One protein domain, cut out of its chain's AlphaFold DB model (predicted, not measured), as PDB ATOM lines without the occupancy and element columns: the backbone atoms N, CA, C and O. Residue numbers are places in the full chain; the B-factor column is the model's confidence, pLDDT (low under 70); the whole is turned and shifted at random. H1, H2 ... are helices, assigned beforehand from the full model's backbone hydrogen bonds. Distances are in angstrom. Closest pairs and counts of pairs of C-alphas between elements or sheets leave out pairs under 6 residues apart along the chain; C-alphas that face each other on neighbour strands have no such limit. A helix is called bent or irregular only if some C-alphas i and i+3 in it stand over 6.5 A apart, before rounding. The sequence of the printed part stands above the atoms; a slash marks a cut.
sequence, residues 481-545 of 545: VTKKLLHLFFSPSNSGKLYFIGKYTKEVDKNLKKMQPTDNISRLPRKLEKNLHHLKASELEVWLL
ATOM      1  N   VAL A 481      -9.291 -23.527  -4.982       91.38
ATOM      2  CA  VAL A 481      -9.010 -22.273  -4.259       91.38
ATOM      3  C   VAL A 481      -9.158 -21.033  -5.147       91.38
ATOM      4  O   VAL A 481      -9.967 -20.161  -4.823       91.38
ATOM      5  N   THR A 482      -8.452 -20.944  -6.278       94.19
ATOM      6  CA  THR A 482      -8.461 -19.752  -7.148       94.19
ATOM      7  C   THR A 482      -9.862 -19.469  -7.685       94.19
ATOM      8  O   THR A 482     -10.368 -18.349  -7.567       94.19
ATOM      9  N   LYS A 483     -10.561 -20.501  -8.182       93.00
ATOM     10  CA  LYS A 483     -11.958 -20.381  -8.630       93.00
ATOM     11  C   LYS A 483     -12.906 -19.959  -7.500       93.00
ATOM     12  O   LYS A 483     -13.819 -19.161  -7.729       93.00
ATOM     13  N   LYS A 484     -12.693 -20.446  -6.270       92.12
ATOM     14  CA  LYS A 484     -13.483 -20.051  -5.094       92.12
ATOM     15  C   LYS A 484     -13.251 -18.591  -4.708       92.12
ATOM     16  O   LYS A 484     -14.232 -17.900  -4.437       92.12
ATOM     17  N   LEU A 485     -12.003 -18.117  -4.717       94.00
ATOM     18  CA  LEU A 485     -11.657 -16.714  -4.459       94.00
ATOM     19  C   LEU A 485     -12.304 -15.792  -5.498       94.00
ATOM     20  O   LEU A 485     -13.036 -14.876  -5.129       94.00
ATOM     21  N   LEU A 486     -12.160 -16.105  -6.789       93.88
ATOM     22  CA  LEU A 486     -12.834 -15.387  -7.874       93.88
ATOM     23  C   LEU A 486     -14.359 -15.331  -7.691       93.88
ATOM     24  O   LEU A 486     -14.974 -14.277  -7.874       93.88
ATOM     25  N   HIS A 487     -14.989 -16.432  -7.272       92.75
ATOM     26  CA  HIS A 487     -16.421 -16.442  -6.975       92.75
ATOM     27  C   HIS A 487     -16.790 -15.556  -5.767       92.75
ATOM     28  O   HIS A 487     -17.797 -14.849  -5.821       92.75
ATOM     29  N   LEU A 488     -15.987 -15.552  -4.698       93.56
ATOM     30  CA  LEU A 488     -16.191 -14.673  -3.536       93.56
ATOM     31  C   LEU A 488     -16.066 -13.189  -3.918       93.56
ATOM     32  O   LEU A 488     -16.901 -12.377  -3.520       93.56
ATOM     33  N   PHE A 489     -15.060 -12.853  -4.723       95.12
ATOM     34  CA  PHE A 489     -14.731 -11.489  -5.130       95.12
ATOM     35  C   PHE A 489     -15.721 -10.897  -6.142       95.12
ATOM     36  O   PHE A 489     -16.124  -9.740  -5.995       95.12
ATOM     37  N   PHE A 490     -16.136 -11.672  -7.151       94.38
ATOM     38  CA  PHE A 490     -16.879 -11.153  -8.308       94.38
ATOM     39  C   PHE A 490     -18.342 -11.612  -8.407       94.38
ATOM     40  O   PHE A 490     -19.113 -10.977  -9.128       94.38
ATOM     41  N   SER A 491     -18.779 -12.667  -7.703       92.12
ATOM     42  CA  SER A 491     -20.171 -13.129  -7.834       92.12
ATOM     43  C   SER A 491     -21.163 -12.178  -7.140       92.12
ATOM     44  O   SER A 491     -20.984 -11.889  -5.953       92.12
ATOM     45  N   PRO A 492     -22.249 -11.731  -7.809       90.38
ATOM     46  CA  PRO A 492     -23.244 -10.822  -7.223       90.38
ATOM     47  C   PRO A 492     -23.925 -11.335  -5.945       90.38
ATOM     48  O   PRO A 492     -24.405 -10.530  -5.147       90.38
ATOM     49  N   SER A 493     -23.927 -12.653  -5.711       89.62
ATOM     50  CA  SER A 493     -24.394 -13.277  -4.462       89.62
ATOM     51  C   SER A 493     -23.624 -12.801  -3.222       89.62
ATOM     52  O   SER A 493     -24.163 -12.814  -2.117       89.62
ATOM     53  N   ASN A 494     -22.385 -12.332  -3.402       92.25
ATOM     54  CA  ASN A 494     -21.533 -11.793  -2.347       92.25
ATOM     55  C   ASN A 494     -21.617 -10.261  -2.215       92.25
ATOM     56  O   ASN A 494     -20.906  -9.699  -1.392       92.25
ATOM     57  N   SER A 495     -22.483  -9.573  -2.968       92.44
ATOM     58  CA  SER A 495     -22.522  -8.098  -3.045       92.44
ATOM     59  C   SER A 495     -22.617  -7.351  -1.704       92.44
ATOM     60  O   SER A 495     -22.105  -6.241  -1.594       92.44
ATOM     61  N   GLY A 496     -23.213  -7.959  -0.674       92.31
ATOM     62  CA  GLY A 496     -23.272  -7.428   0.696       92.31
ATOM     63  C   GLY A 496     -22.091  -7.803   1.607       92.31
ATOM     64  O   GLY A 496     -22.242  -7.763   2.827       92.31
ATOM     65  N   LYS A 497     -20.951  -8.253   1.067       94.75
ATOM     66  CA  LYS A 497     -19.784  -8.740   1.829       94.75
ATOM     67  C   LYS A 497     -18.570  -7.832   1.631       94.75
ATOM     68  O   LYS A 497     -18.343  -7.326   0.540       94.75
ATOM     69  N   LEU A 498     -17.748  -7.683   2.673       94.44
ATOM     70  CA  LEU A 498     -16.572  -6.793   2.666       94.44
ATOM     71  C   LEU A 498     -15.541  -7.138   1.576       94.44
ATOM     72  O   LEU A 498     -14.901  -6.244   1.038       94.44
ATOM     73  N   TYR A 499     -15.406  -8.422   1.237       93.88
ATOM     74  CA  TYR A 499     -14.485  -8.921   0.212       93.88
ATOM     75  C   TYR A 499     -15.023  -8.803  -1.229       93.88
ATOM     76  O   TYR A 499     -14.352  -9.227  -2.168       93.88
ATOM     77  N   PHE A 500     -16.236  -8.280  -1.436       96.38
ATOM     78  CA  PHE A 500     -16.818  -8.171  -2.772       96.38
ATOM     79  C   PHE A 500     -16.276  -6.959  -3.535       96.38
ATOM     80  O   PHE A 500     -16.478  -5.802  -3.160       96.38
ATOM     81  N   ILE A 501     -15.657  -7.238  -4.681       94.69
ATOM     82  CA  ILE A 501     -15.074  -6.250  -5.594       94.69
ATOM     83  C   ILE A 501     -15.745  -6.254  -6.974       94.69
ATOM     84  O   ILE A 501     -15.319  -5.520  -7.861       94.69
ATOM     85  N   GLY A 502     -16.846  -6.995  -7.159       91.88
ATOM     86  CA  GLY A 502     -17.549  -7.126  -8.444       91.88
ATOM     87  C   GLY A 502     -18.036  -5.813  -9.083       91.88
ATOM     88  O   GLY A 502     -18.287  -5.778 -10.287       91.88
ATOM     89  N   LYS A 503     -18.077  -4.700  -8.337       91.06
ATOM     90  CA  LYS A 503     -18.264  -3.349  -8.904       91.06
ATOM     91  C   LYS A 503     -17.154  -2.940  -9.895       91.06
ATOM     92  O   LYS A 503     -17.430  -2.188 -10.823       91.06
ATOM     93  N   TYR A 504     -15.946  -3.492  -9.754       93.69
ATOM     94  CA  TYR A 504     -14.793  -3.256 -10.632       93.69
ATOM     95  C   TYR A 504     -14.668  -4.268 -11.786       93.69
ATOM     96  O   TYR A 504     -13.726  -4.175 -12.567       93.69
ATOM     97  N   THR A 505     -15.610  -5.211 -11.963       93.06
ATOM     98  CA  THR A 505     -15.517  -6.269 -13.002       93.06
ATOM     99  C   THR A 505     -15.224  -5.707 -14.399       93.06
ATOM    100  O   THR A 505     -14.393  -6.247 -15.116       93.06
ATOM    101  N   LYS A 506     -15.844  -4.579 -14.776       92.38
ATOM    102  CA  LYS A 506     -15.625  -3.929 -16.085       92.38
ATOM    103  C   LYS A 506     -14.211  -3.367 -16.269       92.38
ATOM    104  O   LYS A 506     -13.745  -3.255 -17.399       92.38
ATOM    105  N   GLU A 507     -13.556  -2.979 -15.181       94.00
ATOM    106  CA  GLU A 507     -12.184  -2.472 -15.180       94.00
ATOM    107  C   GLU A 507     -11.181  -3.627 -15.232       94.00
ATOM    108  O   GLU A 507     -10.275  -3.615 -16.062       94.00
ATOM    109  N   VAL A 508     -11.424  -4.686 -14.453       92.94
ATOM    110  CA  VAL A 508     -10.666  -5.944 -14.530       92.94
ATOM    111  C   VAL A 508     -10.744  -6.537 -15.940       92.94
ATOM    112  O   VAL A 508      -9.713  -6.790 -16.551       92.94
ATOM    113  N   ASP A 509     -11.938  -6.631 -16.531       92.56
ATOM    114  CA  ASP A 509     -12.146  -7.087 -17.914       92.56
ATOM    115  C   ASP A 509     -11.438  -6.218 -18.966       92.56
ATOM    116  O   ASP A 509     -11.076  -6.710 -20.039       92.56
ATOM    117  N   LYS A 510     -11.253  -4.920 -18.693       92.44
ATOM    118  CA  LYS A 510     -10.493  -4.007 -19.558       92.44
ATOM    119  C   LYS A 510      -8.990  -4.265 -19.450       92.44
ATOM    120  O   LYS A 510      -8.301  -4.136 -20.457       92.44
ATOM    121  N   ASN A 511      -8.498  -4.629 -18.268       90.56
ATOM    122  CA  ASN A 511      -7.089  -4.941 -18.038       90.56
ATOM    123  C   ASN A 511      -6.729  -6.339 -18.566       90.56
ATOM    124  O   ASN A 511      -5.746  -6.456 -19.288       90.56
ATOM    125  N   LEU A 512      -7.573  -7.354 -18.346       88.81
ATOM    126  CA  LEU A 512      -7.404  -8.700 -18.922       88.81
ATOM    127  C   LEU A 512      -7.289  -8.663 -20.452       88.81
ATOM    128  O   LEU A 512      -6.419  -9.294 -21.032       88.81
ATOM    129  N   LYS A 513      -8.116  -7.842 -21.112       85.31
ATOM    130  CA  LYS A 513      -8.062  -7.614 -22.567       85.31
ATOM    131  C   LYS A 513      -6.812  -6.892 -23.078       85.31
ATOM    132  O   LYS A 513      -6.621  -6.834 -24.288       85.31
ATOM    133  N   LYS A 514      -6.044  -6.254 -22.194       88.38
ATOM    134  CA  LYS A 514      -4.802  -5.542 -22.525       88.38
ATOM    135  C   LYS A 514      -3.557  -6.380 -22.259       88.38
ATOM    136  O   LYS A 514      -2.480  -5.965 -22.671       88.38
ATOM    137  N   MET A 515      -3.687  -7.496 -21.543       86.19
ATOM    138  CA  MET A 515      -2.575  -8.414 -21.337       86.19
ATOM    139  C   MET A 515      -2.102  -8.939 -22.692       86.19
ATOM    140  O   MET A 515      -2.914  -9.256 -23.561       86.19
ATOM    141  N   GLN A 516      -0.786  -9.041 -22.839       83.88
ATOM    142  CA  GLN A 516      -0.120  -9.701 -23.955       83.88
ATOM    143  C   GLN A 516       0.675 -10.869 -23.360       83.88
ATOM    144  O   GLN A 516       1.819 -10.674 -22.951       83.88
ATOM    145  N   PRO A 517       0.040 -12.043 -23.180       82.56
ATOM    146  CA  PRO A 517       0.725 -13.245 -22.717       82.56
ATOM    147  C   PRO A 517       1.803 -13.670 -23.719       82.56
ATOM    148  O   PRO A 517       1.653 -13.434 -24.916       82.56
ATOM    149  N   THR A 518       2.859 -14.318 -23.233       82.38
ATOM    150  CA  THR A 518       3.860 -14.973 -24.089       82.38
ATOM    151  C   THR A 518       3.259 -16.187 -24.798       82.38
ATOM    152  O   THR A 518       2.298 -16.784 -24.304       82.38
ATOM    153  N   ASP A 519       3.852 -16.605 -25.918       79.69
ATOM    154  CA  ASP A 519       3.330 -17.693 -26.768       79.69
ATOM    155  C   ASP A 519       3.229 -19.055 -26.051       79.69
ATOM    156  O   ASP A 519       2.431 -19.914 -26.423       79.69
ATOM    157  N   ASN A 520       3.949 -19.219 -24.936       75.38
ATOM    158  CA  ASN A 520       3.830 -20.364 -24.027       75.38
ATOM    159  C   ASN A 520       2.428 -20.499 -23.383       75.38
ATOM    160  O   ASN A 520       2.095 -21.554 -22.836       75.38
ATOM    161  N   ILE A 521       1.590 -19.456 -23.421       77.88
ATOM    162  CA  ILE A 521       0.249 -19.441 -22.822       77.88
ATOM    163  C   ILE A 521      -0.813 -19.822 -23.866       77.88
ATOM    164  O   ILE A 521      -1.409 -18.994 -24.551       77.88
ATOM    165  N   SER A 522      -1.127 -21.121 -23.911       72.19
ATOM    166  CA  SER A 522      -2.100 -21.722 -24.846       72.19
ATOM    167  C   SER A 522      -3.549 -21.203 -24.759       72.19
ATOM    168  O   SER A 522      -4.361 -21.485 -25.643       72.19
ATOM    169  N   ARG A 523      -3.927 -20.482 -23.692       78.06
ATOM    170  CA  ARG A 523      -5.267 -19.887 -23.532       78.06
ATOM    171  C   ARG A 523      -5.166 -18.456 -23.014       78.06
ATOM    172  O   ARG A 523      -4.871 -18.233 -21.844       78.06
ATOM    173  N   LEU A 524      -5.484 -17.498 -23.883       81.69
ATOM    174  CA  LEU A 524      -5.507 -16.076 -23.538       81.69
ATOM    175  C   LEU A 524      -6.592 -15.752 -22.484       81.69
ATOM    176  O   LEU A 524      -7.684 -16.333 -22.541       81.69
ATOM    177  N   PRO A 525      -6.352 -14.786 -21.574       81.56
ATOM    178  CA  PRO A 525      -7.327 -14.376 -20.567       81.56
ATOM    179  C   PRO A 525      -8.671 -13.936 -21.162       81.56
ATOM    180  O   PRO A 525      -8.754 -13.027 -21.994       81.56
ATOM    181  N   ARG A 526      -9.766 -14.548 -20.695       84.56
ATOM    182  CA  ARG A 526     -11.136 -14.156 -21.058       84.56
ATOM    183  C   ARG A 526     -11.740 -13.219 -20.012       84.56
ATOM    184  O   ARG A 526     -11.416 -13.279 -18.832       84.56
ATOM    185  N   LYS A 527     -12.689 -12.385 -20.449       87.50
ATOM    186  CA  LYS A 527     -13.501 -11.535 -19.560       87.50
ATOM    187  C   LYS A 527     -14.204 -12.367 -18.483       87.50
ATOM    188  O   LYS A 527     -14.835 -13.367 -18.820       87.50
ATOM    189  N   LEU A 528     -14.175 -11.912 -17.232       87.94
ATOM    190  CA  LEU A 528     -14.858 -12.521 -16.090       87.94
ATOM    191  C   LEU A 528     -16.381 -12.366 -16.189       87.94
ATOM    192  O   LEU A 528     -17.122 -13.267 -15.783       87.94
ATOM    193  N   GLU A 529     -16.866 -11.249 -16.750       84.44
ATOM    194  CA  GLU A 529     -18.298 -11.011 -16.950       84.44
ATOM    195  C   GLU A 529     -18.923 -12.160 -17.768       84.44
ATOM    196  O   GLU A 529     -18.508 -12.446 -18.891       84.44
ATOM    197  N   LYS A 530     -19.936 -12.820 -17.185       82.94
ATOM    198  CA  LYS A 530     -20.634 -14.029 -17.684       82.94
ATOM    199  C   LYS A 530     -19.801 -15.322 -17.757       82.94
ATOM    200  O   LYS A 530     -20.407 -16.388 -17.728       82.94
ATOM    201  N   ASN A 531     -18.466 -15.275 -17.773       85.75
ATOM    202  CA  ASN A 531     -17.631 -16.483 -17.901       85.75
ATOM    203  C   ASN A 531     -17.069 -17.031 -16.580       85.75
ATOM    204  O   ASN A 531     -16.527 -18.130 -16.590       85.75
ATOM    205  N   LEU A 532     -17.218 -16.327 -15.450       85.50
ATOM    206  CA  LEU A 532     -16.656 -16.684 -14.130       85.50
ATOM    207  C   LEU A 532     -16.796 -18.175 -13.736       85.50
ATOM    208  O   LEU A 532     -15.883 -18.766 -13.165       85.50
ATOM    209  N   HIS A 533     -17.932 -18.803 -14.056       84.81
ATOM    210  CA  HIS A 533     -18.191 -20.219 -13.758       84.81
ATOM    211  C   HIS A 533     -17.533 -21.193 -14.759       84.81
ATOM    212  O   HIS A 533     -17.254 -22.343 -14.411       84.81
ATOM    213  N   HIS A 534     -17.236 -20.722 -15.971       87.38
ATOM    214  CA  HIS A 534     -16.751 -21.478 -17.132       87.38
ATOM    215  C   HIS A 534     -15.254 -21.281 -17.430       87.38
ATOM    216  O   HIS A 534     -14.784 -21.696 -18.492       87.38
ATOM    217  N   LEU A 535     -14.505 -20.651 -16.519       88.31
ATOM    218  CA  LEU A 535     -13.043 -20.636 -16.567       88.31
ATOM    219  C   LEU A 535     -12.507 -22.063 -16.360       88.31
ATOM    220  O   LEU A 535     -12.893 -22.736 -15.388       88.31
ATOM    221  N   LYS A 536     -11.656 -22.509 -17.295       88.12
ATOM    222  CA  LYS A 536     -10.877 -23.753 -17.226       88.12
ATOM    223  C   LYS A 536      -9.659 -23.575 -16.313       88.12
ATOM    224  O   LYS A 536      -9.270 -22.453 -16.004       88.12
ATOM    225  N   ALA A 537      -9.039 -24.684 -15.911       86.94
ATOM    226  CA  ALA A 537      -7.889 -24.667 -15.008       86.94
ATOM    227  C   ALA A 537      -6.727 -23.795 -15.518       86.94
ATOM    228  O   ALA A 537      -6.300 -22.907 -14.791       86.94
ATOM    229  N   SER A 538      -6.291 -23.952 -16.773       85.94
ATOM    230  CA  SER A 538      -5.172 -23.161 -17.312       85.94
ATOM    231  C   SER A 538      -5.460 -21.656 -17.431       85.94
ATOM    232  O   SER A 538      -4.544 -20.848 -17.399       85.94
ATOM    233  N   GLU A 539      -6.727 -21.235 -17.494       89.19
ATOM    234  CA  GLU A 539      -7.079 -19.805 -17.417       89.19
ATOM    235  C   GLU A 539      -7.005 -19.269 -15.981       89.19
ATOM    236  O   GLU A 539      -6.760 -18.085 -15.767       89.19
ATOM    237  N   LEU A 540      -7.243 -20.135 -14.993       90.44
ATOM    238  CA  LEU A 540      -7.133 -19.821 -13.568       90.44
ATOM    239  C   LEU A 540      -5.672 -19.834 -13.102       90.44
ATOM    240  O   LEU A 540      -5.343 -19.134 -12.152       90.44
ATOM    241  N   GLU A 541      -4.817 -20.601 -13.775       88.69
ATOM    242  CA  GLU A 541      -3.359 -20.585 -13.633       88.69
ATOM    243  C   GLU A 541      -2.779 -19.257 -14.123       88.69
ATOM    244  O   GLU A 541      -2.150 -18.550 -13.346       88.69
ATOM    245  N   VAL A 542      -3.114 -18.845 -15.351       87.44
ATOM    246  CA  VAL A 542      -2.718 -17.541 -15.927       87.44
ATOM    247  C   VAL A 542      -3.302 -16.343 -15.158       87.44
ATOM    248  O   VAL A 542      -2.791 -15.238 -15.269       87.44
ATOM    249  N   TRP A 543      -4.374 -16.532 -14.382       87.31
ATOM    250  CA  TRP A 543      -4.893 -15.512 -13.457       87.31
ATOM    251  C   TRP A 543      -4.155 -15.485 -12.102       87.31
ATOM    252  O   TRP A 543      -4.214 -14.481 -11.393       87.31
ATOM    253  N   LEU A 544      -3.556 -16.606 -11.689       88.69
ATOM    254  CA  LEU A 544      -2.881 -16.755 -10.396       88.69
ATOM    255  C   LEU A 544      -1.412 -16.306 -10.445       88.69
ATOM    256  O   LEU A 544      -0.891 -15.879  -9.413       88.69
ATOM    257  N   LEU A 545      -0.783 -16.445 -11.615       82.25
ATOM    258  CA  LEU A 545       0.544 -15.930 -11.965       82.25
ATOM    259  C   LEU A 545       0.492 -14.423 -12.282       82.25
ATOM    260  O   LEU A 545       1.449 -13.731 -11.874       82.25
TER     261      LEU A 545
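AT A GLANCE: This is residues 481 to 545 of the 545 residues of an uncharacterized protein of Mytilus galloprovincialis (UniProt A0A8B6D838). Three short helices are joined by long loops: H2 runs along one long side of the domain, H1 and H3 lie on the other, and the unnamed stretch of residues 513 to 536 swings out to one far end near Asp 519, then folds back between H2 and H3 before it reaches H3. The end of H1 and the start of H2 come together as a corner, and the link between them loops out to the opposite far end at Gly 496. The printed part has 65 residues, with three named helices in the order H1, H2, H3 and no named strand. Its class is all helix, though the helices hold 29 of the 65 residues, under half. The whole is compact, with a radius of gyration of the C-alphas of 12.0 A, yet elongated in outline, with spans of 40 by 23 by 19 A.

HOW THE PARTS SIT: Begin with the longest helix by residues, H2, residues 502 to 512. Look next at H1, residues 481 to 490, which touches H2; their closest C-alphas are those of Phe 490 and Gly 502, 4.1 A apart. Their lines stand at a steep tilt of 63 degrees, and they run opposite ways. From H1, go on to H3, residues 537 to 544: these two only just touch, with 3 pairs of C-alphas within 8 A. Their closest C-alphas are those of Thr 482 and Leu 540, 6.6 A apart. H1 and H3 run the same way at a steep tilt of 67 degrees. H2 and H3 are apart, though they follow each other in the chain. In the backbones of H1 and H3 every O i to N i+4 pair is within hydrogen-bond range; in H2 it is 5 of 7.

IN THESE COORDINATES: Find C-alpha 502 at (-17.549, -7.126, -8.444); from there H2 runs 14.7 A to C-alpha 512 at (-7.404, -8.700, -18.922). It is irregular: C-alphas 503 and 506 are 7.7 A apart, against about 5 A in a regular helix. H1 begins at C-alpha 481, at (-9.010, -22.273, -4.259), and runs 14.2 A to C-alpha 490. H3 measures 10.4 A from C-alpha 537 to C-alpha 544, which you will find at (-2.881, -16.755, -10.396).

THE WHOLE: The two C-alphas farthest apart are those of Gly 496 and Asp 519, at 39.6 A. Both links are long, with 11 residues from H1 to H2 and 24 from H2 to H3. The printed part has no cut and ends at Leu 545, the chain's last residue. In this predicted model the mean pLDDT of the printed part is 88.6, and no printed residue is under 70.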